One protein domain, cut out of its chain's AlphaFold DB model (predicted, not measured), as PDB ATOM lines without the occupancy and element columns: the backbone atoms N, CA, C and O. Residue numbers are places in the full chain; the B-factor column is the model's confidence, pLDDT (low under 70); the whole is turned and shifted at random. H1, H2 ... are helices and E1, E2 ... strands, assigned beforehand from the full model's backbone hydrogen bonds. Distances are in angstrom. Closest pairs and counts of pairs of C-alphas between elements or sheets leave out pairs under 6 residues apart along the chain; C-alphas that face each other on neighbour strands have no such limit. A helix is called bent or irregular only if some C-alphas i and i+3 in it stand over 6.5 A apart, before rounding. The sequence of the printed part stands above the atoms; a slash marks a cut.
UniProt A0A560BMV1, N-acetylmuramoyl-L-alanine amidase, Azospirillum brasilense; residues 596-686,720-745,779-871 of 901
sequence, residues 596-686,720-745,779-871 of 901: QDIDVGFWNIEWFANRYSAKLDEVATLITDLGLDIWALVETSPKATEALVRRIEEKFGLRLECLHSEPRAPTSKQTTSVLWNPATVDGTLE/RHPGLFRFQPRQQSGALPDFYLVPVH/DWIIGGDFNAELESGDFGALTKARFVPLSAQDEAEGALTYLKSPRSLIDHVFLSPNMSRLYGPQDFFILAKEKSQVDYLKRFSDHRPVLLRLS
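AT A GLANCE: This is residues 596 to 686, 720 to 745 and 779 to 871 of the 901 residues of the protein "N-acetylmuramoyl-L-alanine amidase" of Azospirillum brasilense (UniProt A0A560BMV1). Two strongly twisted sheets of seven strands lie face to face as a sandwich; H1 and H2 cover the outer side of the first sheet around E2, E3 and E4. The short H3 only grazes the second sheet, and the short H4 is near H1. The printed part has 210 residues, with four named helices and fourteen named strands in the order E1 H1 E2 H2 E3 E4 E5 E6 E7 E8 H3 E9 E10 E11 E12 E13 H4 E14. Both sheets are mixed, ordered E3 E4 E2 E1 E14 E11 E13 and E5 E6 E7 E8 E10 E9 E12. The class is mixed, helices and strands; the whole is compact, with a radius of gyration of the C-alphas of 16.4 A and spans of 47 by 37 by 35 A.

IN THESE COORDINATES: E1, residues 597 to 604, begins at C-alpha 597 (-45.221, 41.020, 28.784) and is 23.8 A long. H1, residues 608 to 626, is irregular, with C-alphas 610 and 613 8.4 A apart. Then come E2 630 to 636, H2 638 to 652 (20.8 A long), E3 657 to 660, E4 671 to 676, E5 681 to 686, E6 724 to 729, E7 739 to 745, E8 779 to 785, H3 796 to 800, E9 804 to 810 (20.7 A long), E10 815 to 820, E11 826 to 831, E12 835 to 839, E13 845 to 847 and H4 857 to 860. E14, residues 866 to 871, ends at C-alpha 871 (-41.799, 44.061, 29.240).

HOW THE PARTS SIT: Across the sandwich, the closest C-alphas of E1 and E8, those of Phe 602 and Gly 784, are 5.3 A apart. E1 and E14 are antiparallel, with N 600 and O 868 at 2.9 A. E1, H1, E2 form a strand-helix-strand unit, parallel neighbours joined through a helix, with a right-handed crossover; N 632 and O 601 are 2.8 A apart. E2, H2, E3 and E8, H3, E9 are split units, with E4 and E10 between their strands, also right-handed. E9 and E10 form a hairpin, with N 806 and O 818 at 2.9 A. H2 and the first sheet make two layers, a helix on one face, at a height of 10.4 A. H1, on the same face, touches H2 at Ala 620 and Ile 648, C-alphas 5.3 A apart. Every O i to N i+4 pair is within hydrogen-bond range in H2, but 10 of 15 in H1 and 0 of 1 in H3, where 1 of 2 O i to N i+3 pairs is; H4 is too short for such a pair.

THE WHOLE: The farthest C-alphas, of Lys 651 and Lys 800, are 48.8 A apart. Residues 687 to 719 and 746 to 778 are not printed; the gaps are 16.3 A and 20.5 A. Of the links printed whole, none is long. Low confidence includes residues 786 to 801 and 846 to 863.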
ATOM      1  N   GLN A 596     -47.699  40.776  32.137       57.28
ATOM      2  CA  GLN A 596     -46.528  41.652  32.335       57.28
ATOM      3  C   GLN A 596     -45.741  41.908  31.041       57.28
ATOM      4  O   GLN A 596     -45.007  42.892  30.952       57.28
ATOM      5  N   ASP A 597     -45.914  41.020  30.063       72.25
ATOM      6  CA  ASP A 597     -45.221  41.020  28.784       72.25
ATOM      7  C   ASP A 597     -46.243  41.011  27.633       72.25
ATOM      8  O   ASP A 597     -47.340  40.480  27.811       72.25
ATOM      9  N   ILE A 598     -45.872  41.551  26.467       81.38
ATOM     10  CA  ILE A 598     -46.600  41.372  25.194       81.38
ATOM     11  C   ILE A 598     -45.626  40.927  24.100       81.38
ATOM     12  O   ILE A 598     -44.625  41.604  23.839       81.38
ATOM     13  N   ASP A 599     -45.957  39.818  23.440       84.69
ATOM     14  CA  ASP A 599     -45.154  39.187  22.393       84.69
ATOM     15  C   ASP A 599     -45.676  39.536  20.993       84.69
ATOM     16  O   ASP A 599     -46.829  39.265  20.654       84.69
ATOM     17  N   VAL A 600     -44.811  40.105  20.148       91.19
ATOM     18  CA  VAL A 600     -45.142  40.527  18.780       91.19
ATOM     19  C   VAL A 600     -44.210  39.850  17.774       91.19
ATOM     20  O   VAL A 600     -42.986  39.936  17.880       91.19
ATOM     21  N   GLY A 601     -44.785  39.189  16.772       90.25
ATOM     22  CA  GLY A 601     -44.064  38.597  15.645       90.25
ATOM     23  C   GLY A 601     -44.417  39.262  14.318       90.25
ATOM     24  O   GLY A 601     -45.585  39.517  14.041       90.25
ATOM     25  N   PHE A 602     -43.427  39.492  13.460       89.69
ATOM     26  CA  PHE A 602     -43.616  39.864  12.056       89.69
ATOM     27  C   PHE A 602     -43.165  38.718  11.155       89.69
ATOM     28  O   PHE A 602     -42.106  38.142  11.397       89.69
ATOM     29  N   TRP A 603     -43.914  38.392  10.098       87.25
ATOM     30  CA  TRP A 603     -43.518  37.307   9.191       87.25
ATOM     31  C   TRP A 603     -43.978  37.524   7.745       87.25
ATOM     32  O   TRP A 603     -45.164  37.744   7.486       87.25
ATOM     33  N   ASN A 604     -43.038  37.427   6.796       85.88
ATOM     34  CA  ASN A 604     -43.351  37.225   5.382       85.88
ATOM     35  C   ASN A 604     -43.549  35.725   5.138       85.88
ATOM     36  O   ASN A 604     -42.596  34.954   5.206       85.88
ATOM     37  N   ILE A 605     -44.792  35.318   4.866       81.06
ATOM     38  CA  ILE A 605     -45.105  33.936   4.503       81.06
ATOM     39  C   ILE A 605     -45.175  33.866   2.980       81.06
ATOM     40  O   ILE A 605     -46.230  34.089   2.377       81.06
ATOM     41  N   GLU A 606     -44.046  33.549   2.350       75.56
ATOM     42  CA  GLU A 606     -43.902  33.681   0.901       75.56
ATOM     43  C   GLU A 606     -45.002  32.898   0.143       75.56
ATOM     44  O   GLU A 606     -45.287  31.722   0.427       75.56
ATOM     45  N   TRP A 607     -45.654  33.562  -0.818       74.94
ATOM     46  CA  TRP A 607     -46.794  33.063  -1.612       74.94
ATOM     47  C   TRP A 607     -48.087  32.721  -0.848       74.94
ATOM     48  O   TRP A 607     -49.024  32.201  -1.471       74.94
ATOM     49  N   PHE A 608     -48.205  33.010   0.455       84.38
ATOM     50  CA  PHE A 608     -49.357  32.579   1.259       84.38
ATOM     51  C   PHE A 608     -50.693  33.096   0.716       84.38
ATOM     52  O   PHE A 608     -51.603  32.290   0.531       84.38
ATOM     53  N   ALA A 609     -50.797  34.372   0.318       81.75
ATOM     54  CA  ALA A 609     -52.014  34.935  -0.293       81.75
ATOM     55  C   ALA A 609     -52.648  34.061  -1.398       81.75
ATOM     56  O   ALA A 609     -53.874  33.986  -1.487       81.75
ATOM     57  N   ASN A 610     -51.818  33.391  -2.211       78.88
ATOM     58  CA  ASN A 610     -52.236  32.608  -3.380       78.88
ATOM     59  C   ASN A 610     -52.174  31.082  -3.175       78.88
ATOM     60  O   ASN A 610     -52.814  30.348  -3.925       78.88
ATOM     61  N   ARG A 611     -51.388  30.586  -2.207       77.94
ATOM     62  CA  ARG A 611     -51.148  29.145  -1.972       77.94
ATOM     63  C   ARG A 611     -51.462  28.681  -0.542       77.94
ATOM     64  O   ARG A 611     -51.063  27.576  -0.173       77.94
ATOM     65  N   TYR A 612     -52.183  29.482   0.252       81.81
ATOM     66  CA  TYR A 612     -52.448  29.201   1.670       81.81
ATOM     67  C   TYR A 612     -52.990  27.795   1.934       81.81
ATOM     68  O   TYR A 612     -52.546  27.166   2.883       81.81
ATOM     69  N   SER A 613     -53.873  27.258   1.084       83.50
ATOM     70  CA  SER A 613     -54.478  25.930   1.280       83.50
ATOM     71  C   SER A 613     -53.467  24.784   1.397       83.50
ATOM     72  O   SER A 613     -53.756  23.806   2.075       83.50
ATOM     73  N   ALA A 614     -52.288  24.904   0.777       83.31
ATOM     74  CA  ALA A 614     -51.223  23.905   0.872       83.31
ATOM     75  C   ALA A 614     -50.305  24.102   2.095       83.31
ATOM     76  O   ALA A 614     -49.684  23.141   2.528       83.31
ATOM     77  N   LYS A 615     -50.221  25.325   2.642       83.69
ATOM     78  CA  LYS A 615     -49.376  25.688   3.799       83.69
ATOM     79  C   LYS A 615     -50.168  25.828   5.115       83.69
ATOM     80  O   LYS A 615     -49.573  26.079   6.160       83.69
ATOM     81  N   LEU A 616     -51.500  25.724   5.075       87.38
ATOM     82  CA  LEU A 616     -52.395  26.194   6.142       87.38
ATOM     83  C   LEU A 616     -52.133  25.513   7.486       87.38
ATOM     84  O   LEU A 616     -51.983  26.187   8.499       87.38
ATOM     85  N   ASP A 617     -52.039  24.184   7.478       81.44
ATOM     86  CA  ASP A 617     -51.826  23.382   8.682       81.44
ATOM     87  C   ASP A 617     -50.456  23.618   9.313       81.44
ATOM     88  O   ASP A 617     -50.331  23.566  10.534       81.44
ATOM     89  N   GLU A 618     -49.437  23.872   8.497       77.50
ATOM     90  CA  GLU A 618     -48.050  24.066   8.923       77.50
ATOM     91  C   GLU A 618     -47.874  25.466   9.528       77.50
ATOM     92  O   GLU A 618     -47.366  25.598  10.639       77.50
ATOM     93  N   VAL A 619     -48.410  26.494   8.860       84.94
ATOM     94  CA  VAL A 619     -48.457  27.880   9.361       84.94
ATOM     95  C   VAL A 619     -49.296  27.980  10.640       84.94
ATOM     96  O   VAL A 619     -48.860  28.613  11.599       84.94
ATOM     97  N   ALA A 620     -50.456  27.316  10.694       83.44
ATOM     98  CA  ALA A 620     -51.287  27.253  11.899       83.44
ATOM     99  C   ALA A 620     -50.547  26.596  13.073       83.44
ATOM    100  O   ALA A 620     -50.668  27.055  14.208       83.44
ATOM    101  N   THR A 621     -49.769  25.542  12.801       74.56
ATOM    102  CA  THR A 621     -48.957  24.871  13.826       74.56
ATOM    103  C   THR A 621     -47.861  25.805  14.334       74.56
ATOM    104  O   THR A 621     -47.780  26.010  15.537       74.56
ATOM    105  N   LEU A 622     -47.101  26.466  13.451       76.38
ATOM    106  CA  LEU A 622     -46.017  27.363  13.871       76.38
ATOM    107  C   LEU A 622     -46.512  28.571  14.686       76.38
ATOM    108  O   LEU A 622     -45.924  28.894  15.714       76.38
ATOM    109  N   ILE A 623     -47.593  29.228  14.252       80.56
ATOM    110  CA  ILE A 623     -48.178  30.372  14.977       80.56
ATOM    111  C   ILE A 623     -48.633  29.957  16.381       80.56
ATOM    112  O   ILE A 623     -48.430  30.712  17.332       80.56
ATOM    113  N   THR A 624     -49.194  28.751  16.511       72.81
ATOM    114  CA  THR A 624     -49.619  28.194  17.801       72.81
ATOM    115  C   THR A 624     -48.414  27.808  18.666       72.81
ATOM    116  O   THR A 624     -48.353  28.218  19.819       72.81
ATOM    117  N   ASP A 625     -47.429  27.093  18.112       67.31
ATOM    118  CA  ASP A 625     -46.223  26.628  18.818       67.31
ATOM    119  C   ASP A 625     -45.354  27.778  19.353       67.31
ATOM    120  O   ASP A 625     -44.697  27.633  20.382       67.31
ATOM    121  N   LEU A 626     -45.320  28.917  18.652       71.81
ATOM    122  CA  LEU A 626     -44.575  30.105  19.081       71.81
ATOM    123  C   LEU A 626     -45.319  30.930  20.145       71.81
ATOM    124  O   LEU A 626     -44.667  31.674  20.880       71.81
ATOM    125  N   GLY A 627     -46.647  30.787  20.249       72.25
ATOM    126  CA  GLY A 627     -47.450  31.294  21.369       72.25
ATOM    127  C   GLY A 627     -47.402  32.809  21.599       72.25
ATOM    128  O   GLY A 627     -47.468  33.234  22.747       72.25
ATOM    129  N   LEU A 628     -47.240  33.613  20.540       81.31
ATOM    130  CA  LEU A 628     -47.161  35.079  20.637       81.31
ATOM    131  C   LEU A 628     -48.555  35.722  20.742       81.31
ATOM    132  O   LEU A 628     -49.528  35.191  20.202       81.31
ATOM    133  N   ASP A 629     -48.637  36.902  21.360       84.75
ATOM    134  CA  ASP A 629     -49.887  37.656  21.508       84.75
ATOM    135  C   ASP A 629     -50.372  38.275  20.197       84.75
ATOM    136  O   ASP A 629     -51.576  38.308  19.944       84.75
ATOM    137  N   ILE A 630     -49.447  38.779  19.372       92.56
ATOM    138  CA  ILE A 630     -49.738  39.481  18.116       92.56
ATOM    139  C   ILE A 630     -48.823  38.974  16.999       92.56
ATOM    140  O   ILE A 630     -47.607  38.878  17.150       92.56
ATOM    141  N   TRP A 631     -49.408  38.741  15.828       94.62
ATOM    142  CA  TRP A 631     -48.717  38.418  14.586       94.62
ATOM    143  C   TRP A 631     -49.082  39.415  13.485       94.62
ATOM    144  O   TRP A 631     -50.237  39.517  13.077       94.62
ATOM    145  N   ALA A 632     -48.078  40.110  12.958       94.62
ATOM    146  CA  ALA A 632     -48.148  40.952  11.774       94.62
ATOM    147  C   ALA A 632     -47.655  40.169  10.547       94.62
ATOM    148  O   ALA A 632     -46.457  39.951  10.354       94.62
ATOM    149  N   LEU A 633     -48.587  39.734   9.702       92.00
ATOM    150  CA  LEU A 633     -48.290  38.960   8.504       92.00
ATOM    151  C   LEU A 633     -48.232  39.849   7.258       92.00
ATOM    152  O   LEU A 633     -49.161  40.613   6.962       92.00
ATOM    153  N   VAL A 634     -47.171  39.678   6.474       85.69
ATOM    154  CA  VAL A 634     -46.990  40.319   5.163       85.69
ATOM    155  C   VAL A 634     -47.059  39.272   4.039       85.69
ATOM    156  O   VAL A 634     -46.959  38.073   4.290       85.69
ATOM    157  N   GLU A 635     -47.336  39.712   2.808       83.19
ATOM    158  CA  GLU A 635     -47.689  38.852   1.654       83.19
ATOM    159  C   GLU A 635     -48.959  37.974   1.824       83.19
ATOM    160  O   GLU A 635     -49.133  36.960   1.136       83.19
ATOM    161  N   THR A 636     -49.907  38.383   2.678       87.56
ATOM    162  CA  THR A 636     -51.186  37.669   2.900       87.56
ATOM    163  C   THR A 636     -52.342  38.239   2.075       87.56
ATOM    164  O   THR A 636     -52.170  39.197   1.334       87.56
ATOM    165  N   SER A 637     -53.529  37.639   2.167       91.12
ATOM    166  CA  SER A 637     -54.795  38.253   1.740       91.12
ATOM    167  C   SER A 637     -55.835  38.071   2.857       91.12
ATOM    168  O   SER A 637     -55.643  37.172   3.688       91.12
ATOM    169  N   PRO A 638     -56.935  38.855   2.898       93.25
ATOM    170  CA  PRO A 638     -57.976  38.701   3.920       93.25
ATOM    171  C   PRO A 638     -58.468  37.251   4.022       93.25
ATOM    172  O   PRO A 638     -58.272  36.594   5.039       93.25
ATOM    173  N   LYS A 639     -58.902  36.684   2.890       92.31
ATOM    174  CA  LYS A 639     -59.364  35.291   2.767       92.31
ATOM    175  C   LYS A 639     -58.353  34.242   3.256       92.31
ATOM    176  O   LYS A 639     -58.751  33.232   3.833       92.31
ATOM    177  N   ALA A 640     -57.059  34.437   2.991       91.56
ATOM    178  CA  ALA A 640     -56.015  33.514   3.445       91.56
ATOM    179  C   ALA A 640     -55.809  33.590   4.969       91.56
ATOM    180  O   ALA A 640     -55.583  32.571   5.616       91.56
ATOM    181  N   THR A 641     -55.919  34.794   5.535       93.38
ATOM    182  CA  THR A 641     -55.735  35.063   6.970       93.38
ATOM    183  C   THR A 641     -56.948  34.610   7.785       93.38
ATOM    184  O   THR A 641     -56.787  33.936   8.797       93.38
ATOM    185  N   GLU A 642     -58.167  34.873   7.306       94.56
ATOM    186  CA  GLU A 642     -59.420  34.362   7.882       94.56
ATOM    187  C   GLU A 642     -59.430  32.824   7.929       94.56
ATOM    188  O   GLU A 642     -59.768  32.222   8.948       94.56
ATOM    189  N   ALA A 643     -59.001  32.170   6.840       94.31
ATOM    190  CA  ALA A 643     -58.880  30.713   6.785       94.31
ATOM    191  C   ALA A 643     -57.828  30.168   7.767       94.31
ATOM    192  O   ALA A 643     -58.008  29.079   8.308       94.31
ATOM    193  N   LEU A 644     -56.748  30.918   8.006       94.19
ATOM    194  CA  LEU A 644     -55.698  30.566   8.960       94.19
ATOM    195  C   LEU A 644     -56.191  30.664  10.406       94.19
ATOM    196  O   LEU A 644     -56.048  29.697  11.146       94.19
ATOM    197  N   VAL A 645     -56.832  31.775  10.782       93.25
ATOM    198  CA  VAL A 645     -57.455  31.951  12.108       93.25
ATOM    199  C   VAL A 645     -58.464  30.839  12.379       93.25
ATOM    200  O   VAL A 645     -58.366  30.150  13.394       93.25
ATOM    201  N   ARG A 646     -59.366  30.579  11.425       91.38
ATOM    202  CA  ARG A 646     -60.337  29.486  11.534       91.38
ATOM    203  C   ARG A 646     -59.658  28.122  11.683       91.38
ATOM    204  O   ARG A 646     -60.105  27.311  12.487       91.38
ATOM    205  N   ARG A 647     -58.576  27.849  10.943       88.12
ATOM    206  CA  ARG A 647     -57.855  26.572  11.054       88.12
ATOM    207  C   ARG A 647     -57.125  26.423  12.390       88.12
ATOM    208  O   ARG A 647     -57.048  25.308  12.899       88.12
ATOM    209  N   ILE A 648     -56.621  27.516  12.965       79.44
ATOM    210  CA  ILE A 648     -56.030  27.533  14.309       79.44
ATOM    211  C   ILE A 648     -57.103  27.215  15.362       79.44
ATOM    212  O   ILE A 648     -56.884  26.351  16.211       79.44
ATOM    213  N   GLU A 649     -58.292  27.812  15.262       77.81
ATOM    214  CA  GLU A 649     -59.417  27.504  16.154       77.81
ATOM    215  C   GLU A 649     -59.895  26.045  15.997       77.81
ATOM    216  O   GLU A 649     -60.011  25.324  16.985       77.81
ATOM    217  N   GLU A 650     -60.074  25.552  14.767       75.75
ATOM    218  CA  GLU A 650     -60.493  24.164  14.502       75.75
ATOM    219  C   GLU A 650     -59.470  23.119  14.980       75.75
ATOM    220  O   GLU A 650     -59.857  22.089  15.532       75.75
ATOM    221  N   LYS A 651     -58.168  23.351  14.755       66.69
ATOM    222  CA  LYS A 651     -57.102  22.375  15.045       66.69
ATOM    223  C   LYS A 651     -56.577  22.464  16.480       66.69
ATOM    224  O   LYS A 651     -56.254  21.436  17.064       66.69
ATOM    225  N   PHE A 652     -56.491  23.669  17.044       59.53
ATOM    226  CA  PHE A 652     -55.858  23.925  18.343       59.53
ATOM    227  C   PHE A 652     -56.803  24.548  19.376       59.53
ATOM    228  O   PHE A 652     -56.565  24.400  20.573       59.53
ATOM    229  N   GLY A 653     -57.930  25.143  18.968       56.03
ATOM    230  CA  GLY A 653     -58.897  25.779  19.882       56.03
ATOM    231  C   GLY A 653     -58.438  27.127  20.426       56.03
ATOM    232  O   GLY A 653     -59.081  27.685  21.312       56.03
ATOM    233  N   LEU A 654     -57.331  27.652  19.901       65.12
ATOM    234  CA  LEU A 654     -56.873  28.999  20.181       65.12
ATOM    235  C   LEU A 654     -57.719  29.967  19.350       65.12
ATOM    236  O   LEU A 654     -57.585  30.033  18.128       65.12
ATOM    237  N   ARG A 655     -58.604  30.714  20.011       77.25
ATOM    238  CA  ARG A 655     -59.335  31.806  19.367       77.25
ATOM    239  C   ARG A 655     -58.384  32.977  19.148       77.25
ATOM    240  O   ARG A 655     -57.842  33.515  20.108       77.25
ATOM    241  N   LEU A 656     -58.250  33.393  17.896       84.50
ATOM    242  CA  LEU A 656     -57.554  34.612  17.493       84.50
ATOM    243  C   LEU A 656     -58.544  35.522  16.763       84.50
ATOM    244  O   LEU A 656     -59.497  35.046  16.148       84.50
ATOM    245  N   GLU A 657     -58.321  36.826  16.821       94.12
ATOM    246  CA  GLU A 657     -59.026  37.807  15.991       94.12
ATOM    247  C   GLU A 657     -58.058  38.372  14.949       94.12
ATOM    248  O   GLU A 657     -56.844  38.248  15.106       94.12
ATOM    249  N   CYS A 658     -58.566  38.918  13.840       96.31
ATOM    250  CA  CYS A 658     -57.713  39.460  12.782       96.31
ATOM    251  C   CYS A 658     -58.305  40.691  12.093       96.31
ATOM    252  O   CYS A 658     -59.520  40.869  12.012       96.31
ATOM    253  N   LEU A 659     -57.409  41.541  11.592       96.50
ATOM    254  CA  LEU A 659     -57.701  42.746  10.823       96.50
ATOM    255  C   LEU A 659     -56.745  42.836   9.630       96.50
ATOM    256  O   LEU A 659     -55.643  42.286   9.638       96.50
ATOM    257  N   HIS A 660     -57.157  43.568   8.602       94.88
ATOM    258  CA  HIS A 660     -56.404  43.733   7.358       94.88
ATOM    259  C   HIS A 660     -56.245  45.222   7.068       94.88
ATOM    260  O   HIS A 660     -57.188  45.977   7.297       94.88
ATOM    261  N   SER A 661     -55.104  45.645   6.516       92.62
ATOM    262  CA  SER A 661     -54.929  47.032   6.051       92.62
ATOM    263  C   SER A 661     -55.937  47.379   4.955       92.62
ATOM    264  O   SER A 661     -56.486  48.476   4.912       92.62
ATOM    265  N   GLU A 662     -56.269  46.393   4.119       91.69
ATOM    266  CA  GLU A 662     -57.246  46.527   3.044       91.69
ATOM    267  C   GLU A 662     -58.323  45.422   3.117       91.69
ATOM    268  O   GLU A 662     -58.287  44.472   2.331       91.69
ATOM    269  N   PRO A 663     -59.335  45.525   4.008       88.38
ATOM    270  CA  PRO A 663     -60.330  44.461   4.236       88.38
ATOM    271  C   PRO A 663     -61.189  44.090   3.018       88.38
ATOM    272  O   PRO A 663     -61.873  43.073   3.021       88.38
ATOM    273  N   ARG A 664     -61.190  44.927   1.973       88.69
ATOM    274  CA  ARG A 664     -61.925  44.704   0.715       88.69
ATOM    275  C   ARG A 664     -61.016  44.288  -0.449       88.69
ATOM    276  O   ARG A 664     -61.460  44.301  -1.596       88.69
ATOM    277  N   ALA A 665     -59.750  43.963  -0.187       86.81
ATOM    278  CA  ALA A 665     -58.823  43.531  -1.225       86.81
ATOM    279  C   ALA A 665     -59.252  42.180  -1.839       86.81
ATOM    280  O   ALA A 665     -59.614  41.255  -1.109       86.81
ATOM    281  N   PRO A 666     -59.193  42.023  -3.177       84.31
ATOM    282  CA  PRO A 666     -59.432  40.732  -3.816       84.31
ATOM    283  C   PRO A 666     -58.311  39.747  -3.462       84.31
ATOM    284  O   PRO A 666     -57.171  40.155  -3.271       84.31
ATOM    285  N   THR A 667     -58.589  38.440  -3.457       78.75
ATOM    286  CA  THR A 667     -57.611  37.400  -3.057       78.75
ATOM    287  C   THR A 667     -56.298  37.425  -3.858       78.75
ATOM    288  O   THR A 667     -55.264  37.035  -3.332       78.75
ATOM    289  N   SER A 668     -56.318  37.916  -5.103       79.00
ATOM    290  CA  SER A 668     -55.129  38.092  -5.951       79.00
ATOM    291  C   SER A 668     -54.242  39.283  -5.562       79.00
ATOM    292  O   SER A 668     -53.101  39.373  -6.018       79.00
ATOM    293  N   LYS A 669     -54.746  40.213  -4.745       84.25
ATOM    294  CA  LYS A 669     -53.982  41.326  -4.190       84.25
ATOM    295  C   LYS A 669     -53.450  40.906  -2.822       84.25
ATOM    296  O   LYS A 669     -54.228  40.674  -1.903       84.25
ATOM    297  N   GLN A 670     -52.126  40.855  -2.686       84.94
ATOM    298  CA  GLN A 670     -51.520  40.712  -1.366       84.94
ATOM    299  C   GLN A 670     -51.737  42.004  -0.556       84.94
ATOM    300  O   GLN A 670     -51.838  43.098  -1.124       84.94
ATOM    301  N   THR A 671     -51.780  41.872   0.761       88.69
ATOM    302  CA  THR A 671     -52.021  42.918   1.757       88.69
ATOM    303  C   THR A 671     -51.162  42.650   2.992       88.69
ATOM    304  O   THR A 671     -50.476  41.626   3.086       88.69
ATOM    305  N   THR A 672     -51.224  43.557   3.960       91.19
ATOM    306  CA  THR A 672     -50.761  43.299   5.325       91.19
ATOM    307  C   THR A 672     -51.958  42.972   6.217       91.19
ATOM    308  O   THR A 672     -53.045  43.535   6.055       91.19
ATOM    309  N   SER A 673     -51.779  42.021   7.128       94.00
ATOM    310  CA  SER A 673     -52.812  41.601   8.077       94.00
ATOM    311  C   SER A 673     -52.202  41.447   9.459       94.00
ATOM    312  O   SER A 673     -51.064  40.999   9.578       94.00
ATOM    313  N   VAL A 674     -52.965  41.766  10.495       95.88
ATOM    314  CA  VAL A 674     -52.617  41.433  11.877       95.88
ATOM    315  C   VAL A 674     -53.603  40.406  12.405       95.88
ATOM    316  O   VAL A 674     -54.783  40.432  12.055       95.88
ATOM    317  N   LEU A 675     -53.124  39.513  13.256       95.75
ATOM    318  CA  LEU A 675     -53.946  38.613  14.053       95.75
ATOM    319  C   LEU A 675     -53.413  38.578  15.483       95.75
ATOM    320  O   LEU A 675     -52.207  38.699  15.690       95.75
ATOM    321  N   TRP A 676     -54.299  38.467  16.464       93.25
ATOM    322  CA  TRP A 676     -53.929  38.577  17.873       93.25
ATOM    323  C   TRP A 676     -54.813  37.725  18.779       93.25
ATOM    324  O   TRP A 676     -55.901  37.294  18.394       93.25
ATOM    325  N   ASN A 677     -54.343  37.507  20.003       85.12
ATOM    326  CA  ASN A 677     -55.085  36.839  21.059       85.12
ATOM    327  C   ASN A 677     -56.007  37.839  21.800       85.12
ATOM    328  O   ASN A 677     -55.513  38.670  22.569       85.12
ATOM    329  N   PRO A 678     -57.346  37.760  21.648       81.12
ATOM    330  CA  PRO A 678     -58.284  38.669  22.312       81.12
ATOM    331  C   PRO A 678     -58.373  38.451  23.836       81.12
ATOM    332  O   PRO A 678     -59.093  39.174  24.526       81.12
ATOM    333  N   ALA A 679     -57.682  37.451  24.396       74.75
ATOM    334  CA  ALA A 679     -57.536  37.308  25.842       74.75
ATOM    335  C   ALA A 679     -56.469  38.251  26.429       74.75
ATOM    336  O   ALA A 679     -56.583  38.611  27.599       74.75
ATOM    337  N   THR A 680     -55.465  38.664  25.644       71.88
ATOM    338  CA  THR A 680     -54.311  39.447  26.128       71.88
ATOM    339  C   THR A 680     -54.276  40.876  25.591       71.88
ATOM    340  O   THR A 680     -53.890  41.783  26.330       71.88
ATOM    341  N   VAL A 681     -54.753  41.121  24.366       83.38
ATOM    342  CA  VAL A 681     -54.823  42.470  23.771       83.38
ATOM    343  C   VAL A 681     -56.133  42.711  23.018       83.38
ATOM    344  O   VAL A 681     -56.729  41.794  22.457       83.38
ATOM    345  N   ASP A 682     -56.559  43.970  22.966       89.38
ATOM    346  CA  ASP A 682     -57.564  44.470  22.030       89.38
ATOM    347  C   ASP A 682     -56.868  45.135  20.837       89.38
ATOM    348  O   ASP A 682     -55.970  45.955  21.029       89.38
ATOM    349  N   GLY A 683     -57.274  44.785  19.614       92.00
ATOM    350  CA  GLY A 683     -56.731  45.335  18.370       92.00
ATOM    351  C   GLY A 683     -57.776  46.121  17.579       92.00
ATOM    352  O   GLY A 683     -58.897  45.651  17.377       92.00
ATOM    353  N   THR A 684     -57.415  47.306  17.087       95.00
ATOM    354  CA  THR A 684     -58.257  48.120  16.196       95.00
ATOM    355  C   THR A 684     -57.488  48.571  14.953       95.00
ATOM    356  O   THR A 684     -56.267  48.723  14.966       95.00
ATOM    357  N   LEU A 685     -58.214  48.772  13.849       94.38
ATOM    358  CA  LEU A 685     -57.692  49.387  12.627       94.38
ATOM    359  C   LEU A 685     -58.080  50.866  12.649       94.38
ATOM    360  O   LEU A 685     -59.263  51.197  12.519       94.38
ATOM    361  N   GLU A 686     -57.095  51.743  12.803       92.19
ATOM    362  CA  GLU A 686     -57.278  53.181  12.627       92.19
ATOM    363  C   GLU A 686     -57.024  53.566  11.155       92.19
ATOM    364  O   GLU A 686     -56.588  52.755  10.333       92.19
ATOM    365  N   ARG A 720     -48.005  47.763  -1.100       86.25
ATOM    366  CA  ARG A 720     -48.974  47.332  -0.086       86.25
ATOM    367  C   ARG A 720     -49.236  48.496   0.863       86.25
ATOM    368  O   ARG A 720     -48.285  49.136   1.299       86.25
ATOM    369  N   HIS A 721     -50.503  48.772   1.167       89.12
ATOM    370  CA  HIS A 721     -50.869  49.869   2.066       89.12
ATOM    371  C   HIS A 721     -50.302  49.635   3.483       89.12
ATOM    372  O   HIS A 721     -50.514  48.544   4.031       89.12
ATOM    373  N   PRO A 722     -49.579  50.603   4.083       90.12
ATOM    374  CA  PRO A 722     -49.146  50.515   5.476       90.12
ATOM    375  C   PRO A 722     -50.359  50.627   6.405       90.12
ATOM    376  O   PRO A 722     -50.876  51.715   6.641       90.12
ATOM    377  N   GLY A 723     -50.838  49.503   6.936       91.62
ATOM    378  CA  GLY A 723     -51.969  49.509   7.864       91.62
ATOM    379  C   GLY A 723     -51.592  50.128   9.209       91.62
ATOM    380  O   GLY A 723     -50.582  49.738   9.794       91.62
ATOM    381  N   LEU A 724     -52.415  51.056   9.703       94.50
ATOM    382  CA  LEU A 724     -52.289  51.624  11.044       94.50
ATOM    383  C   LEU A 724     -53.139  50.810  12.024       94.50
ATOM    384  O   LEU A 724     -54.354  50.996  12.114       94.50
ATOM    385  N   PHE A 725     -52.507  49.898  12.755       95.62
ATOM    386  CA  PHE A 725     -53.179  49.118  13.790       95.62
ATOM    387  C   PHE A 725     -52.823  49.675  15.161       95.62
ATOM    388  O   PHE A 725     -51.670  50.022  15.409       95.62
ATOM    389  N   ARG A 726     -53.793  49.739  16.067       94.50
ATOM    390  CA  ARG A 726     -53.577  50.109  17.465       94.50
ATOM    391  C   ARG A 726     -53.885  48.919  18.353       94.50
ATOM    392  O   ARG A 726     -54.901  48.254  18.161       94.50
ATOM    393  N   PHE A 727     -53.017  48.680  19.327       92.62
ATOM    394  CA  PHE A 727     -53.177  47.624  20.312       92.62
ATOM    395  C   PHE A 727     -53.227  48.194  21.726       92.62
ATOM    396  O   PHE A 727     -52.416  49.040  22.109       92.62
ATOM    397  N   GLN A 728     -54.193  47.700  22.497       88.81
ATOM    398  CA  GLN A 728     -54.390  48.015  23.904       88.81
ATOM    399  C   GLN A 728     -54.279  46.722  24.733       88.81
ATOM    400  O   GLN A 728     -55.121  45.833  24.592       88.81
ATOM    401  N   PRO A 729     -53.259  46.581  25.598       82.88
ATOM    402  CA  PRO A 729     -53.134  45.427  26.488       82.88
ATOM    403  C   PRO A 729     -54.297  45.335  27.488       82.88
ATOM    404  O   PRO A 729     -54.614  46.305  28.184       82.88
ATOM    405  N   ARG A 730     -54.922  44.156  27.611       72.81
ATOM    406  CA  ARG A 730     -56.038  43.926  28.545       72.81
ATOM    407  C   ARG A 730     -55.526  43.846  29.983       72.81
ATOM    408  O   ARG A 730     -54.901  42.873  30.392       72.81
ATOM    409  N   GLN A 731     -55.780  44.894  30.765       61.59
ATOM    410  CA  GLN A 731     -55.176  45.057  32.090       61.59
ATOM    411  C   GLN A 731     -55.812  44.195  33.194       61.59
ATOM    412  O   GLN A 731     -57.032  44.124  33.325       61.59
ATOM    413  N   GLN A 732     -54.966  43.697  34.106       50.41
ATOM    414  CA  GLN A 732     -55.351  43.464  35.511       50.41
ATOM    415  C   GLN A 732     -54.459  44.184  36.542       50.41
ATOM    416  O   GLN A 732     -54.913  44.408  37.662       50.41
ATOM    417  N   SER A 733     -53.237  44.614  36.196       47.00
ATOM    418  CA  SER A 733     -52.435  45.482  37.078       47.00
ATOM    419  C   SER A 733     -51.378  46.307  36.325       47.00
ATOM    420  O   SER A 733     -50.261  45.837  36.123       47.00
ATOM    421  N   GLY A 734     -51.717  47.542  35.929       52.38
ATOM    422  CA  GLY A 734     -50.745  48.577  35.522       52.38
ATOM    423  C   GLY A 734     -49.783  48.199  34.386       52.38
ATOM    424  O   GLY A 734     -48.647  48.658  34.391       52.38
ATOM    425  N   ALA A 735     -50.223  47.324  33.480       66.38
ATOM    426  CA  ALA A 735     -49.354  46.423  32.727       66.38
ATOM    427  C   ALA A 735     -48.424  47.101  31.704       66.38
ATOM    428  O   ALA A 735     -47.220  47.168  31.923       66.38
ATOM    429  N   LEU A 736     -48.966  47.575  30.580       69.50
ATOM    430  CA  LEU A 736     -48.217  48.115  29.440       69.50
ATOM    431  C   LEU A 736     -49.037  49.242  28.775       69.50
ATOM    432  O   LEU A 736     -50.269  49.221  28.882       69.50
ATOM    433  N   PRO A 737     -48.398  50.240  28.132       77.44
ATOM    434  CA  PRO A 737     -49.105  51.314  27.435       77.44
ATOM    435  C   PRO A 737     -49.737  50.822  26.121       77.44
ATOM    436  O   PRO A 737     -49.294  49.830  25.545       77.44
ATOM    437  N   ASP A 738     -50.732  51.562  25.626       86.62
ATOM    438  CA  ASP A 738     -51.196  51.451  24.238       86.62
ATOM    439  C   ASP A 738     -50.024  51.676  23.262       86.62
ATOM    440  O   ASP A 738     -49.158  52.528  23.499       86.62
ATOM    441  N   PHE A 739     -50.032  50.971  22.129       91.38
ATOM    442  CA  PHE A 739     -49.051  51.169  21.063       91.38
ATOM    443  C   PHE A 739     -49.652  51.001  19.665       91.38
ATOM    444  O   PHE A 739     -50.644  50.296  19.461       91.38
ATOM    445  N   TYR A 740     -49.021  51.644  18.688       94.19
ATOM    446  CA  TYR A 740     -49.302  51.475  17.269       94.19
ATOM    447  C   TYR A 740     -48.382  50.420  16.656       94.19
ATOM    448  O   TYR A 740     -47.184  50.376  16.935       94.19
ATOM    449  N   LEU A 741     -48.942  49.590  15.784       94.81
ATOM    450  CA  LEU A 741     -48.248  48.577  15.006       94.81
ATOM    451  C   LEU A 741     -48.446  48.891  13.521       94.81
ATOM    452  O   LEU A 741     -49.581  48.967  13.047       94.81
ATOM    453  N   VAL A 742     -47.346  49.051  12.784       93.75
ATOM    454  CA  VAL A 742     -47.351  49.332  11.341       93.75
ATOM    455  C   VAL A 742     -46.584  48.223  10.609       93.75
ATOM    456  O   VAL A 742     -45.354  48.271  10.525       93.75
ATOM    457  N   PRO A 743     -47.282  47.192  10.094       91.62
ATOM    458  CA  PRO A 743     -46.694  46.167   9.242       91.62
ATOM    459  C   PRO A 743     -46.385  46.723   7.850       91.62
ATOM    460  O   PRO A 743     -47.266  47.276   7.186       91.62
ATOM    461  N   VAL A 744     -45.153  46.523   7.382       86.81
ATOM    462  CA  VAL A 744     -44.659  47.066   6.111       86.81
ATOM    463  C   VAL A 744     -44.087  45.957   5.217       86.81
ATOM    464  O   VAL A 744     -43.472  45.002   5.692       86.81
ATOM    465  N   HIS A 745     -44.308  46.084   3.904       82.00
ATOM    466  CA  HIS A 745     -43.794  45.183   2.866       82.00
ATOM    467  C   HIS A 745     -43.171  46.004   1.729       82.00
ATOM    468  O   HIS A 745     -43.881  46.738   1.040       82.00
ATOM    469  N   ASP A 779     -46.489  54.444  22.063       89.56
ATOM    470  CA  ASP A 779     -45.325  53.790  21.461       89.56
ATOM    471  C   ASP A 779     -45.646  53.307  20.038       89.56
ATOM    472  O   ASP A 779     -46.799  53.015  19.728       89.56
ATOM    473  N   TRP A 780     -44.638  53.192  19.169       91.44
ATOM    474  CA  TRP A 780     -44.827  52.705  17.794       91.44
ATOM    475  C   TRP A 780     -43.883  51.550  17.477       91.44
ATOM    476  O   TRP A 780     -42.699  51.611  17.793       91.44
ATOM    477  N   ILE A 781     -44.392  50.522  16.803       92.12
ATOM    478  CA  ILE A 781     -43.642  49.359  16.326       92.12
ATOM    479  C   ILE A 781     -43.835  49.269  14.809       92.12
ATOM    480  O   ILE A 781     -44.943  49.047  14.324       92.12
ATOM    481  N   ILE A 782     -42.754  49.435  14.056       89.75
ATOM    482  CA  ILE A 782     -42.726  49.403  12.591       89.75
ATOM    483  C   ILE A 782     -41.841  48.228  12.178       89.75
ATOM    484  O   ILE A 782     -40.693  48.140  12.617       89.75
ATOM    485  N   GLY A 783     -42.348  47.317  11.350       86.38
ATOM    486  CA  GLY A 783     -41.584  46.128  10.969       86.38
ATOM    487  C   GLY A 783     -42.233  45.275   9.886       86.38
ATOM    488  O   GLY A 783     -43.341  45.552   9.421       86.38
ATOM    489  N   GLY A 784     -41.518  44.226   9.480       81.19
ATOM    490  CA  GLY A 784     -41.918  43.308   8.416       81.19
ATOM    491  C   GLY A 784     -40.785  43.064   7.422       81.19
ATOM    492  O   GLY A 784     -39.608  43.089   7.783       81.19
ATOM    493  N   ASP A 785     -41.157  42.866   6.160       76.12
ATOM    494  CA  ASP A 785     -40.255  42.782   4.998       76.12
ATOM    495  C   ASP A 785     -39.861  44.213   4.592       76.12
ATOM    496  O   ASP A 785     -40.294  44.748   3.571       76.12
ATOM    497  N   PHE A 786     -39.196  44.907   5.520       67.00
ATOM    498  CA  PHE A 786     -38.944  46.347   5.464       67.00
ATOM    499  C   PHE A 786     -37.616  46.678   4.758       67.00
ATOM    500  O   PHE A 786     -37.507  47.713   4.101       67.00
ATOM    501  N   ASN A 787     -36.644  45.763   4.844       57.78
ATOM    502  CA  ASN A 787     -35.394  45.619   4.080       57.78
ATOM    503  C   ASN A 787     -34.514  46.873   3.934       57.78
ATOM    504  O   ASN A 787     -33.581  46.869   3.131       57.78
ATOM    505  N   ALA A 788     -34.780  47.945   4.672       52.00
ATOM    506  CA  ALA A 788     -33.902  49.091   4.822       52.00
ATOM    507  C   ALA A 788     -33.917  49.582   6.262       52.00
ATOM    508  O   ALA A 788     -34.892  49.439   6.999       52.00
ATOM    509  N   GLU A 789     -32.801  50.181   6.641       51.53
ATOM    510  CA  GLU A 789     -32.628  50.808   7.934       51.53
ATOM    511  C   GLU A 789     -33.425  52.114   7.986       51.53
ATOM    512  O   GLU A 789     -33.411  52.909   7.042       51.53
ATOM    513  N   LEU A 790     -34.062  52.375   9.127       52.88
ATOM    514  CA  LEU A 790     -34.436  53.735   9.490       52.88
ATOM    515  C   LEU A 790     -33.153  54.454   9.919       52.88
ATOM    516  O   LEU A 790     -32.749  54.381  11.081       52.88
ATOM    517  N   GLU A 791     -32.477  55.086   8.955       48.81
ATOM    518  CA  GLU A 791     -31.214  55.790   9.181       48.81
ATOM    519  C   GLU A 791     -31.398  56.798  10.324       48.81
ATOM    520  O   GLU A 791     -32.298  57.637  10.302       48.81
ATOM    521  N   SER A 792     -30.558  56.708  11.359       48.09
ATOM    522  CA  SER A 792     -30.815  57.369  12.655       48.09
ATOM    523  C   SER A 792     -30.936  58.906  12.620       48.09
ATOM    524  O   SER A 792     -31.361  59.512  13.605       48.09
ATOM    525  N   GLY A 793     -30.601  59.541  11.491       49.91
ATOM    526  CA  GLY A 793     -30.845  60.960  11.225       49.91
ATOM    527  C   GLY A 793     -32.266  61.298  10.744       49.91
ATOM    528  O   GLY A 793     -32.754  62.378  11.077       49.91
ATOM    529  N   ASP A 794     -32.956  60.395  10.035       55.06
ATOM    530  CA  ASP A 794     -34.304  60.636   9.479       55.06
ATOM    531  C   ASP A 794     -35.344  60.850  10.599       55.06
ATOM    532  O   ASP A 794     -36.265  61.658  10.477       55.06
ATOM    533  N   PHE A 795     -35.130  60.215  11.756       56.00
ATOM    534  CA  PHE A 795     -35.929  60.393  12.974       56.00
ATOM    535  C   PHE A 795     -35.461  61.538  13.883       56.00
ATOM    536  O   PHE A 795     -35.971  61.705  14.992       56.00
ATOM    537  N   GLY A 796     -34.548  62.396  13.415       58.00
ATOM    538  CA  GLY A 796     -34.076  63.563  14.164       58.00
ATOM    539  C   GLY A 796     -35.185  64.558  14.546       58.00
ATOM    540  O   GLY A 796     -35.000  65.349  15.471       58.00
ATOM    541  N   ALA A 797     -36.340  64.516  13.872       56.59
ATOM    542  CA  ALA A 797     -37.548  65.234  14.278       56.59
ATOM    543  C   ALA A 797     -38.223  64.586  15.507       56.59
ATOM    544  O   ALA A 797     -38.436  65.278  16.505       56.59
ATOM    545  N   LEU A 798     -38.434  63.262  15.513       61.78
ATOM    546  CA  LEU A 798     -39.046  62.561  16.651       61.78
ATOM    547  C   LEU A 798     -38.164  62.612  17.908       61.78
ATOM    548  O   LEU A 798     -38.680  62.728  19.020       61.78
ATOM    549  N   THR A 799     -36.839  62.664  17.749       64.94
ATOM    550  CA  THR A 799     -35.910  62.937  18.859       64.94
ATOM    551  C   THR A 799     -36.158  64.318  19.492       64.94
ATOM    552  O   THR A 799     -36.044  64.467  20.709       64.94
ATOM    553  N   LYS A 800     -36.571  65.338  18.717       62.97
ATOM    554  CA  LYS A 800     -37.004  66.649  19.259       62.97
ATOM    555  C   LYS A 800     -38.368  66.552  19.950       62.97
ATOM    556  O   LYS A 800     -38.557  67.191  20.983       62.97
ATOM    557  N   ALA A 801     -39.265  65.700  19.447       62.66
ATOM    558  CA  ALA A 801     -40.505  65.298  20.122       62.66
ATOM    559  C   ALA A 801     -40.276  64.350  21.327       62.66
ATOM    560  O   ALA A 801     -41.232  63.889  21.948       62.66
ATOM    561  N   ARG A 802     -39.011  64.113  21.716       73.94
ATOM    562  CA  ARG A 802     -38.558  63.321  22.878       73.94
ATOM    563  C   ARG A 802     -38.796  61.809  22.783       73.94
ATOM    564  O   ARG A 802     -38.593  61.115  23.779       73.94
ATOM    565  N   PHE A 803     -39.168  61.291  21.617       79.25
ATOM    566  CA  PHE A 803     -39.169  59.851  21.366       79.25
ATOM    567  C   PHE A 803     -37.734  59.310  21.308       79.25
ATOM    568  O   PHE A 803     -36.811  60.011  20.891       79.25
ATOM    569  N   VAL A 804     -37.550  58.049  21.702       80.25
ATOM    570  CA  VAL A 804     -36.272  57.333  21.570       80.25
ATOM    571  C   VAL A 804     -36.414  56.283  20.461       80.25
ATOM    572  O   VAL A 804     -37.145  55.311  20.662       80.25
ATOM    573  N   PRO A 805     -35.747  56.451  19.301       77.69
ATOM    574  CA  PRO A 805     -35.737  55.442  18.247       77.69
ATOM    575  C   PRO A 805     -34.843  54.263  18.633       77.69
ATOM    576  O   PRO A 805     -33.735  54.456  19.138       77.69
ATOM    577  N   LEU A 806     -35.320  53.046  18.386       80.56
ATOM    578  CA  LEU A 806     -34.670  51.790  18.750       80.56
ATOM    579  C   LEU A 806     -34.827  50.806  17.585       80.56
ATOM    580  O   LEU A 806     -35.950  50.419  17.273       80.56
ATOM    581  N   SER A 807     -33.736  50.385  16.947       78.31
ATOM    582  CA  SER A 807     -33.804  49.602  15.701       78.31
ATOM    583  C   SER A 807     -32.915  48.363  15.729       78.31
ATOM    584  O   SER A 807     -31.801  48.384  16.264       78.31
ATOM    585  N   ALA A 808     -33.398  47.286  15.111       75.94
ATOM    586  CA  ALA A 808     -32.708  46.009  14.968       75.94
ATOM    587  C   ALA A 808     -33.037  45.351  13.616       75.94
ATOM    588  O   ALA A 808     -34.100  45.603  13.048       75.94
ATOM    589  N   GLN A 809     -32.144  44.492  13.121       73.50
ATOM    590  CA  GLN A 809     -32.296  43.785  11.842       73.50
ATOM    591  C   GLN A 809     -31.953  42.297  11.949       73.50
ATOM    592  O   GLN A 809     -31.117  41.917  12.768       73.50
ATOM    593  N   ASP A 810     -32.566  41.480  11.098       68.56
ATOM    594  CA  ASP A 810     -32.229  40.075  10.870       68.56
ATOM    595  C   ASP A 810     -31.077  39.953   9.856       68.56
ATOM    596  O   ASP A 810     -30.886  40.818   9.001       68.56
ATOM    597  N   GLU A 811     -30.335  38.843   9.891       51.84
ATOM    598  CA  GLU A 811     -29.269  38.548   8.915       51.84
ATOM    599  C   GLU A 811     -29.809  38.305   7.486       51.84
ATOM    600  O   GLU A 811     -29.032  38.254   6.534       51.84
ATOM    601  N   ALA A 812     -31.131  38.151   7.335       49.19
ATOM    602  CA  ALA A 812     -31.833  37.755   6.110       49.19
ATOM    603  C   ALA A 812     -32.953  38.744   5.697       49.19
ATOM    604  O   ALA A 812     -34.061  38.338   5.352       49.19
ATOM    605  N   GLU A 813     -32.632  40.043   5.711       56.12
ATOM    606  CA  GLU A 813     -33.419  41.194   5.207       56.12
ATOM    607  C   GLU A 813     -34.482  41.814   6.139       56.12
ATOM    608  O   GLU A 813     -34.763  43.005   6.005       56.12
ATOM    609  N   GLY A 814     -35.032  41.091   7.120       59.16
ATOM    610  CA  GLY A 814     -36.044  41.647   8.034       59.16
ATOM    611  C   GLY A 814     -35.530  42.806   8.906       59.16
ATOM    612  O   GLY A 814     -34.412  42.758   9.415       59.16
ATOM    613  N   ALA A 815     -36.355  43.831   9.142       71.38
ATOM    614  CA  ALA A 815     -36.006  44.956  10.019       71.38
ATOM    615  C   ALA A 815     -37.171  45.374  10.928       71.38
ATOM    616  O   ALA A 815     -38.346  45.261  10.572       71.38
ATOM    617  N   LEU A 816     -36.815  45.869  12.114       81.81
ATOM    618  CA  LEU A 816     -37.719  46.323  13.165       81.81
ATOM    619  C   LEU A 816     -37.249  47.684  13.683       81.81
ATOM    620  O   LEU A 816     -36.085  47.840  14.053       81.81
ATOM    621  N   THR A 817     -38.165  48.643  13.794       84.19
ATOM    622  CA  THR A 817     -37.966  49.848  14.604       84.19
ATOM    623  C   THR A 817     -39.091  50.016  15.610       84.19
ATOM    624  O   THR A 817     -40.269  49.952  15.277       84.19
ATOM    625  N   TYR A 818     -38.700  50.272  16.849       87.44
ATOM    626  CA  TYR A 818     -39.558  50.626  17.959       87.44
ATOM    627  C   TYR A 818     -39.261  52.081  18.356       87.44
ATOM    628  O   TYR A 818     -38.114  52.457  18.600       87.44
ATOM    629  N   LEU A 819     -40.288  52.924  18.375       85.94
ATOM    630  CA  LEU A 819     -40.201  54.328  18.764       85.94
ATOM    631  C   LEU A 819     -40.819  54.449  20.154       85.94
ATOM    632  O   LEU A 819     -42.042  54.443  20.312       85.94
ATOM    633  N   LYS A 820     -39.959  54.528  21.169       86.44
ATOM    634  CA  LYS A 820     -40.378  54.606  22.567       86.44
ATOM    635  C   LYS A 820     -40.842  56.022  22.899       86.44
ATOM    636  O   LYS A 820     -40.055  56.966  22.784       86.44
ATOM    637  N   SER A 821     -42.084  56.167  23.347       85.19
ATOM    638  CA  SER A 821     -42.644  57.444  23.789       85.19
ATOM    639  C   SER A 821     -42.049  57.899  25.134       85.19
ATOM    640  O   SER A 821     -41.604  57.074  25.942       85.19
ATOM    641  N   PRO A 822     -42.109  59.205  25.457       78.31
ATOM    642  CA  PRO A 822     -41.676  59.729  26.756       78.31
ATOM    643  C   PRO A 822     -42.442  59.175  27.970       78.31
ATOM    644  O   PRO A 822     -41.982  59.344  29.099       78.31
ATOM    645  N   ARG A 823     -43.623  58.575  27.756       76.06
ATOM    646  CA  ARG A 823     -44.492  58.009  28.806       76.06
ATOM    647  C   ARG A 823     -44.444  56.478  28.871       76.06
ATOM    648  O   ARG A 823     -45.140  55.895  29.697       76.06
ATOM    649  N   SER A 824     -43.643  55.834  28.020       79.94
ATOM    650  CA  SER A 824     -43.563  54.378  27.939       79.94
ATOM    651  C   SER A 824     -43.137  53.740  29.264       79.94
ATOM    652  O   SER A 824     -42.096  54.086  29.830       79.94
ATOM    653  N   LEU A 825     -43.924  52.762  29.723       77.25
ATOM    654  CA  LEU A 825     -43.621  51.933  30.896       77.25
ATOM    655  C   LEU A 825     -42.727  50.724  30.562       77.25
ATOM    656  O   LEU A 825     -42.301  50.010  31.472       77.25
ATOM    657  N   ILE A 826     -42.430  50.496  29.277       79.00
ATOM    658  CA  ILE A 826     -41.570  49.399  28.820       79.00
ATOM    659  C   ILE A 826     -40.134  49.695  29.257       79.00
ATOM    660  O   ILE A 826     -39.587  50.756  28.945       79.00
ATOM    661  N   ASP A 827     -39.514  48.770  29.983       74.25
ATOM    662  CA  ASP A 827     -38.139  48.894  30.499       74.25
ATOM    663  C   ASP A 827     -37.173  47.954  29.759       74.25
ATOM    664  O   ASP A 827     -35.980  48.247  29.678       74.25
ATOM    665  N   HIS A 828     -37.694  46.888  29.136       74.50
ATOM    666  CA  HIS A 828     -36.924  45.949  28.321       74.50
ATOM    667  C   HIS A 828     -37.672  45.555  27.042       74.50
ATOM    668  O   HIS A 828     -38.881  45.309  27.068       74.50
ATOM    669  N   VAL A 829     -36.926  45.422  25.942       78.75
ATOM    670  CA  VAL A 829     -37.373  44.751  24.717       78.75
ATOM    671  C   VAL A 829     -36.489  43.534  24.478       78.75
ATOM    672  O   VAL A 829     -35.282  43.667  24.267       78.75
ATOM    673  N   PHE A 830     -37.079  42.342  24.500       76.88
ATOM    674  CA  PHE A 830     -36.365  41.118  24.147       76.88
ATOM    675  C   PHE A 830     -36.517  40.866  22.652       76.88
ATOM    676  O   PHE A 830     -37.606  41.050  22.120       76.88
ATOM    677  N   LEU A 831     -35.451  40.444  21.974       78.75
ATOM    678  CA  LEU A 831     -35.466  40.119  20.543       78.75
ATOM    679  C   LEU A 831     -35.055  38.665  20.309       78.75
ATOM    680  O   LEU A 831     -34.301  38.099  21.105       78.75
ATOM    681  N   SER A 832     -35.515  38.067  19.209       74.06
ATOM    682  CA  SER A 832     -35.023  36.764  18.750       74.06
ATOM    683  C   SER A 832     -33.513  36.795  18.439       74.06
ATOM    684  O   SER A 832     -32.972  37.845  18.096       74.06
ATOM    685  N   PRO A 833     -32.792  35.660  18.542       66.62
ATOM    686  CA  PRO A 833     -31.323  35.640  18.487       66.62
ATOM    687  C   PRO A 833     -30.749  35.933  17.099       66.62
ATOM    688  O   PRO A 833     -29.555  36.184  16.976       66.62
ATOM    689  N   ASN A 834     -31.580  35.866  16.058       69.31
ATOM    690  CA  ASN A 834     -31.234  36.266  14.699       69.31
ATOM    691  C   ASN A 834     -31.292  37.791  14.493       69.31
ATOM    692  O   ASN A 834     -30.764  38.282  13.503       69.31
ATOM    693  N   MET A 835     -31.883  38.540  15.431       74.69
ATOM    694  CA  MET A 835     -31.898  39.999  15.397       74.69
ATOM    695  C   MET A 835     -30.620  40.581  16.008       74.69
ATOM    696  O   MET A 835     -30.259  40.287  17.147       74.69
ATOM    697  N   SER A 836     -29.984  41.493  15.281       71.44
ATOM    698  CA  SER A 836     -28.875  42.323  15.751       71.44
ATOM    699  C   SER A 836     -29.341  43.762  15.962       71.44
ATOM    700  O   SER A 836     -29.969  44.355  15.083       71.44
ATOM    701  N   ARG A 837     -29.025  44.354  17.122       70.75
ATOM    702  CA  ARG A 837     -29.299  45.776  17.399       70.75
ATOM    703  C   ARG A 837     -28.445  46.658  16.486       70.75
ATOM    704  O   ARG A 837     -27.223  46.550  16.510       70.75
ATOM    705  N   LEU A 838     -29.091  47.588  15.788       67.69
ATOM    706  CA  LEU A 838     -28.445  48.635  14.995       67.69
ATOM    707  C   LEU A 838     -28.304  49.938  15.783       67.69
ATOM    708  O   LEU A 838     -27.218  50.504  15.876       67.69
ATOM    709  N   TYR A 839     -29.404  50.407  16.377       67.00
ATOM    710  CA  TYR A 839     -29.489  51.730  16.991       67.00
ATOM    711  C   TYR A 839     -30.286  51.693  18.299       67.00
ATOM    712  O   TYR A 839     -31.259  50.948  18.422       67.00
ATOM    713  N   GLY A 840     -29.868  52.499  19.279       66.19
ATOM    714  CA  GLY A 840     -30.503  52.608  20.596       66.19
ATOM    715  C   GLY A 840     -29.564  52.336  21.786       66.19
ATOM    716  O   GLY A 840     -28.449  51.843  21.594       66.19
ATOM    717  N   PRO A 841     -29.991  52.644  23.030       63.94
ATOM    718  CA  PRO A 841     -29.221  52.388  24.248       63.94
ATOM    719  C   PRO A 841     -28.945  50.897  24.448       63.94
ATOM    720  O   PRO A 841     -29.782  50.052  24.123       63.94
ATOM    721  N   GLN A 842     -27.778  50.563  25.007       55.19
ATOM    722  CA  GLN A 842     -27.359  49.163  25.069       55.19
ATOM    723  C   GLN A 842     -28.197  48.315  26.031       55.19
ATOM    724  O   GLN A 842     -28.524  47.182  25.690       55.19
ATOM    725  N   ASP A 843     -28.587  48.889  27.170       59.75
ATOM    726  CA  ASP A 843     -29.216  48.178  28.295       59.75
ATOM    727  C   ASP A 843     -30.700  47.829  28.067       59.75
ATOM    728  O   ASP A 843     -31.328  47.175  28.898       59.75
ATOM    729  N   PHE A 844     -31.282  48.295  26.956       68.88
ATOM    730  CA  PHE A 844     -32.717  48.193  26.686       68.88
ATOM    731  C   PHE A 844     -33.099  46.975  25.831       68.88
ATOM    732  O   PHE A 844     -34.186  46.422  25.996       68.88
ATOM    733  N   PHE A 845     -32.206  46.549  24.931       71.38
ATOM    734  CA  PHE A 845     -32.408  45.377  24.078       71.38
ATOM    735  C   PHE A 845     -31.735  44.139  24.673       71.38
ATOM    736  O   PHE A 845     -30.518  44.122  24.864       71.38
ATOM    737  N   ILE A 846     -32.508  43.075  24.888       66.38
ATOM    738  CA  ILE A 846     -32.024  41.802  25.431       66.38
ATOM    739  C   ILE A 846     -32.189  40.707  24.371       66.38
ATOM    740  O   ILE A 846     -33.300  40.357  23.985       66.38
ATOM    741  N   LEU A 847     -31.086  40.131  23.893       61.62
ATOM    742  CA  LEU A 847     -31.153  39.041  22.914       61.62
ATOM    743  C   LEU A 847     -31.524  37.723  23.610       61.62
ATOM    744  O   LEU A 847     -30.755  37.191  24.416       61.62
ATOM    745  N   ALA A 848     -32.696  37.181  23.285       57.97
ATOM    746  CA  ALA A 848     -33.123  35.866  23.738       57.97
ATOM    747  C   ALA A 848     -32.348  34.792  22.964       57.97
ATOM    748  O   ALA A 848     -32.467  34.691  21.748       57.97
ATOM    749  N   LYS A 849     -31.533  33.985  23.655       51.66
ATOM    750  CA  LYS A 849     -30.772  32.899  23.015       51.66
ATOM    751  C   LYS A 849     -31.699  31.770  22.552       51.66
ATOM    752  O   LYS A 849     -32.708  31.486  23.191       51.66
ATOM    753  N   GLU A 850     -31.334  31.136  21.439       48.03
ATOM    754  CA  GLU A 850     -32.181  30.194  20.702       48.03
ATOM    755  C   GLU A 850     -32.679  29.007  21.545       48.03
ATOM    756  O   GLU A 850     -31.896  28.315  22.197       48.03
ATOM    757  N   LYS A 851     -33.987  28.727  21.462       49.72
ATOM    758  CA  LYS A 851     -34.624  27.531  22.029       49.72
ATOM    759  C   LYS A 851     -34.992  26.507  20.949       49.72
ATOM    760  O   LYS A 851     -36.159  26.287  20.645       49.72
ATOM    761  N   SER A 852     -33.994  25.803  20.419       44.75
ATOM    762  CA  SER A 852     -34.138  24.506  19.720       44.75
ATOM    763  C   SER A 852     -34.993  24.407  18.433       44.75
ATOM    764  O   SER A 852     -35.146  23.302  17.916       44.75
ATOM    765  N   GLN A 853     -35.524  25.495  17.862       50.41
ATOM    766  CA  GLN A 853     -36.319  25.442  16.620       50.41
ATOM    767  C   GLN A 853     -35.471  25.677  15.347       50.41
ATOM    768  O   GLN A 853     -35.654  26.645  14.619       50.41
ATOM    769  N   VAL A 854     -34.556  24.750  15.047       38.53
ATOM    770  CA  VAL A 854     -33.520  24.924  14.001       38.53
ATOM    771  C   VAL A 854     -34.006  24.644  12.556       38.53
ATOM    772  O   VAL A 854     -33.363  25.073  11.595       38.53
ATOM    773  N   ASP A 855     -35.127  23.929  12.363       46.81
ATOM    774  CA  ASP A 855     -35.470  23.316  11.057       46.81
ATOM    775  C   ASP A 855     -36.801  23.733  10.394       46.81
ATOM    776  O   ASP A 855     -37.047  23.328   9.257       46.81
ATOM    777  N   TYR A 856     -37.650  24.564  11.013       50.28
ATOM    778  CA  TYR A 856     -38.951  24.925  10.408       50.28
ATOM    779  C   TYR A 856     -38.811  25.783   9.135       50.28
ATOM    780  O   TYR A 856     -39.537  25.590   8.162       50.28
ATOM    781  N   LEU A 857     -37.834  26.691   9.107       49.50
ATOM    782  CA  LEU A 857     -37.650  27.673   8.032       49.50
ATOM    783  C   LEU A 857     -37.355  27.026   6.673       49.50
ATOM    784  O   LEU A 857     -38.037  27.303   5.689       49.50
ATOM    785  N   LYS A 858     -36.421  26.063   6.643       50.41
ATOM    786  CA  LYS A 858     -35.924  25.380   5.424       50.41
ATOM    787  C   LYS A 858     -37.013  24.718   4.569       50.41
ATOM    788  O   LYS A 858     -36.721  24.262   3.466       50.41
ATOM    789  N   ARG A 859     -38.232  24.593   5.096       50.56
ATOM    790  CA  ARG A 859     -39.336  23.838   4.508       50.56
ATOM    791  C   ARG A 859     -40.468  24.722   3.968       50.56
ATOM    792  O   ARG A 859     -41.206  24.250   3.107       50.56
ATOM    793  N   PHE A 860     -40.604  25.972   4.435       55.97
ATOM    794  CA  PHE A 860     -41.834  26.766   4.238       55.97
ATOM    795  C   PHE A 860     -41.631  28.213   3.772       55.97
ATOM    796  O   PHE A 860     -42.480  28.711   3.026       55.97
ATOM    797  N   SER A 861     -40.553  28.881   4.199       62.97
ATOM    798  CA  SER A 861     -40.180  30.234   3.766       62.97
ATOM    799  C   SER A 861     -38.685  30.456   3.989       62.97
ATOM    800  O   SER A 861     -38.137  30.056   5.012       62.97
ATOM    801  N   ASP A 862     -38.043  31.125   3.045       60.06
ATOM    802  CA  ASP A 862     -36.704  31.703   3.171       60.06
ATOM    803  C   ASP A 862     -36.621  32.791   4.258       60.06
ATOM    804  O   ASP A 862     -35.642  32.844   5.003       60.06
ATOM    805  N   HIS A 863     -37.670  33.603   4.403       69.62
ATOM    806  CA  HIS A 863     -37.775  34.630   5.441       69.62
ATOM    807  C   HIS A 863     -38.043  34.061   6.847       69.62
ATOM    808  O   HIS A 863     -39.001  33.310   7.076       69.62
ATOM    809  N   ARG A 864     -37.228  34.489   7.822       73.06
ATOM    810  CA  ARG A 864     -37.444  34.203   9.248       73.06
ATOM    811  C   ARG A 864     -38.515  35.128   9.834       73.06
ATOM    812  O   ARG A 864     -38.617  36.276   9.405       73.06
ATOM    813  N   PRO A 865     -39.308  34.675  10.821       78.94
ATOM    814  CA  PRO A 865     -40.135  35.589  11.584       78.94
ATOM    815  C   PRO A 865     -39.240  36.463  12.481       78.94
ATOM    816  O   PRO A 865     -38.328  35.969  13.148       78.94
ATOM    817  N   VAL A 866     -39.510  37.765  12.501       83.69
ATOM    818  CA  VAL A 866     -38.863  38.744  13.384       83.69
ATOM    819  C   VAL A 866     -39.690  38.839  14.658       83.69
ATOM    820  O   VAL A 866     -40.852  39.239  14.595       83.69
ATOM    821  N   LEU A 867     -39.122  38.452  15.802       84.44
ATOM    822  CA  LEU A 867     -39.861  38.343  17.064       84.44
ATOM    823  C   LEU A 867     -39.335  39.335  18.101       84.44
ATOM    824  O   LEU A 867     -38.119  39.483  18.267       84.44
ATOM    825  N   LEU A 868     -40.252  39.949  18.851       87.31
ATOM    826  CA  LEU A 868     -39.950  40.814  19.989       87.31
ATOM    827  C   LEU A 868     -40.912  40.575  21.170       87.31
ATOM    828  O   LEU A 868     -42.077  40.243  20.964       87.31
ATOM    829  N   ARG A 869     -40.439  40.807  22.398       84.56
ATOM    830  CA  ARG A 869     -41.255  40.906  23.622       84.56
ATOM    831  C   ARG A 869     -41.077  42.279  24.247       84.56
ATOM    832  O   ARG A 869     -39.943  42.701  24.470       84.56
ATOM    833  N   LEU A 870     -42.179  42.936  24.587       84.50
ATOM    834  CA  LEU A 870     -42.216  44.155  25.397       84.50
ATOM    835  C   LEU A 870     -42.419  43.769  26.865       84.50
ATOM    836  O   LEU A 870     -43.285  42.945  27.135       84.50
ATOM    837  N   SER A 871     -41.669  44.356  27.802       77.44
ATOM    838  CA  SER A 871     -41.799  44.061  29.240       77.44
ATOM    839  C   SER A 871     -41.689  45.326  30.099       77.44
ATOM    840  O   SER A 871     -40.844  46.193  29.840       77.44
TER     841      SER A 871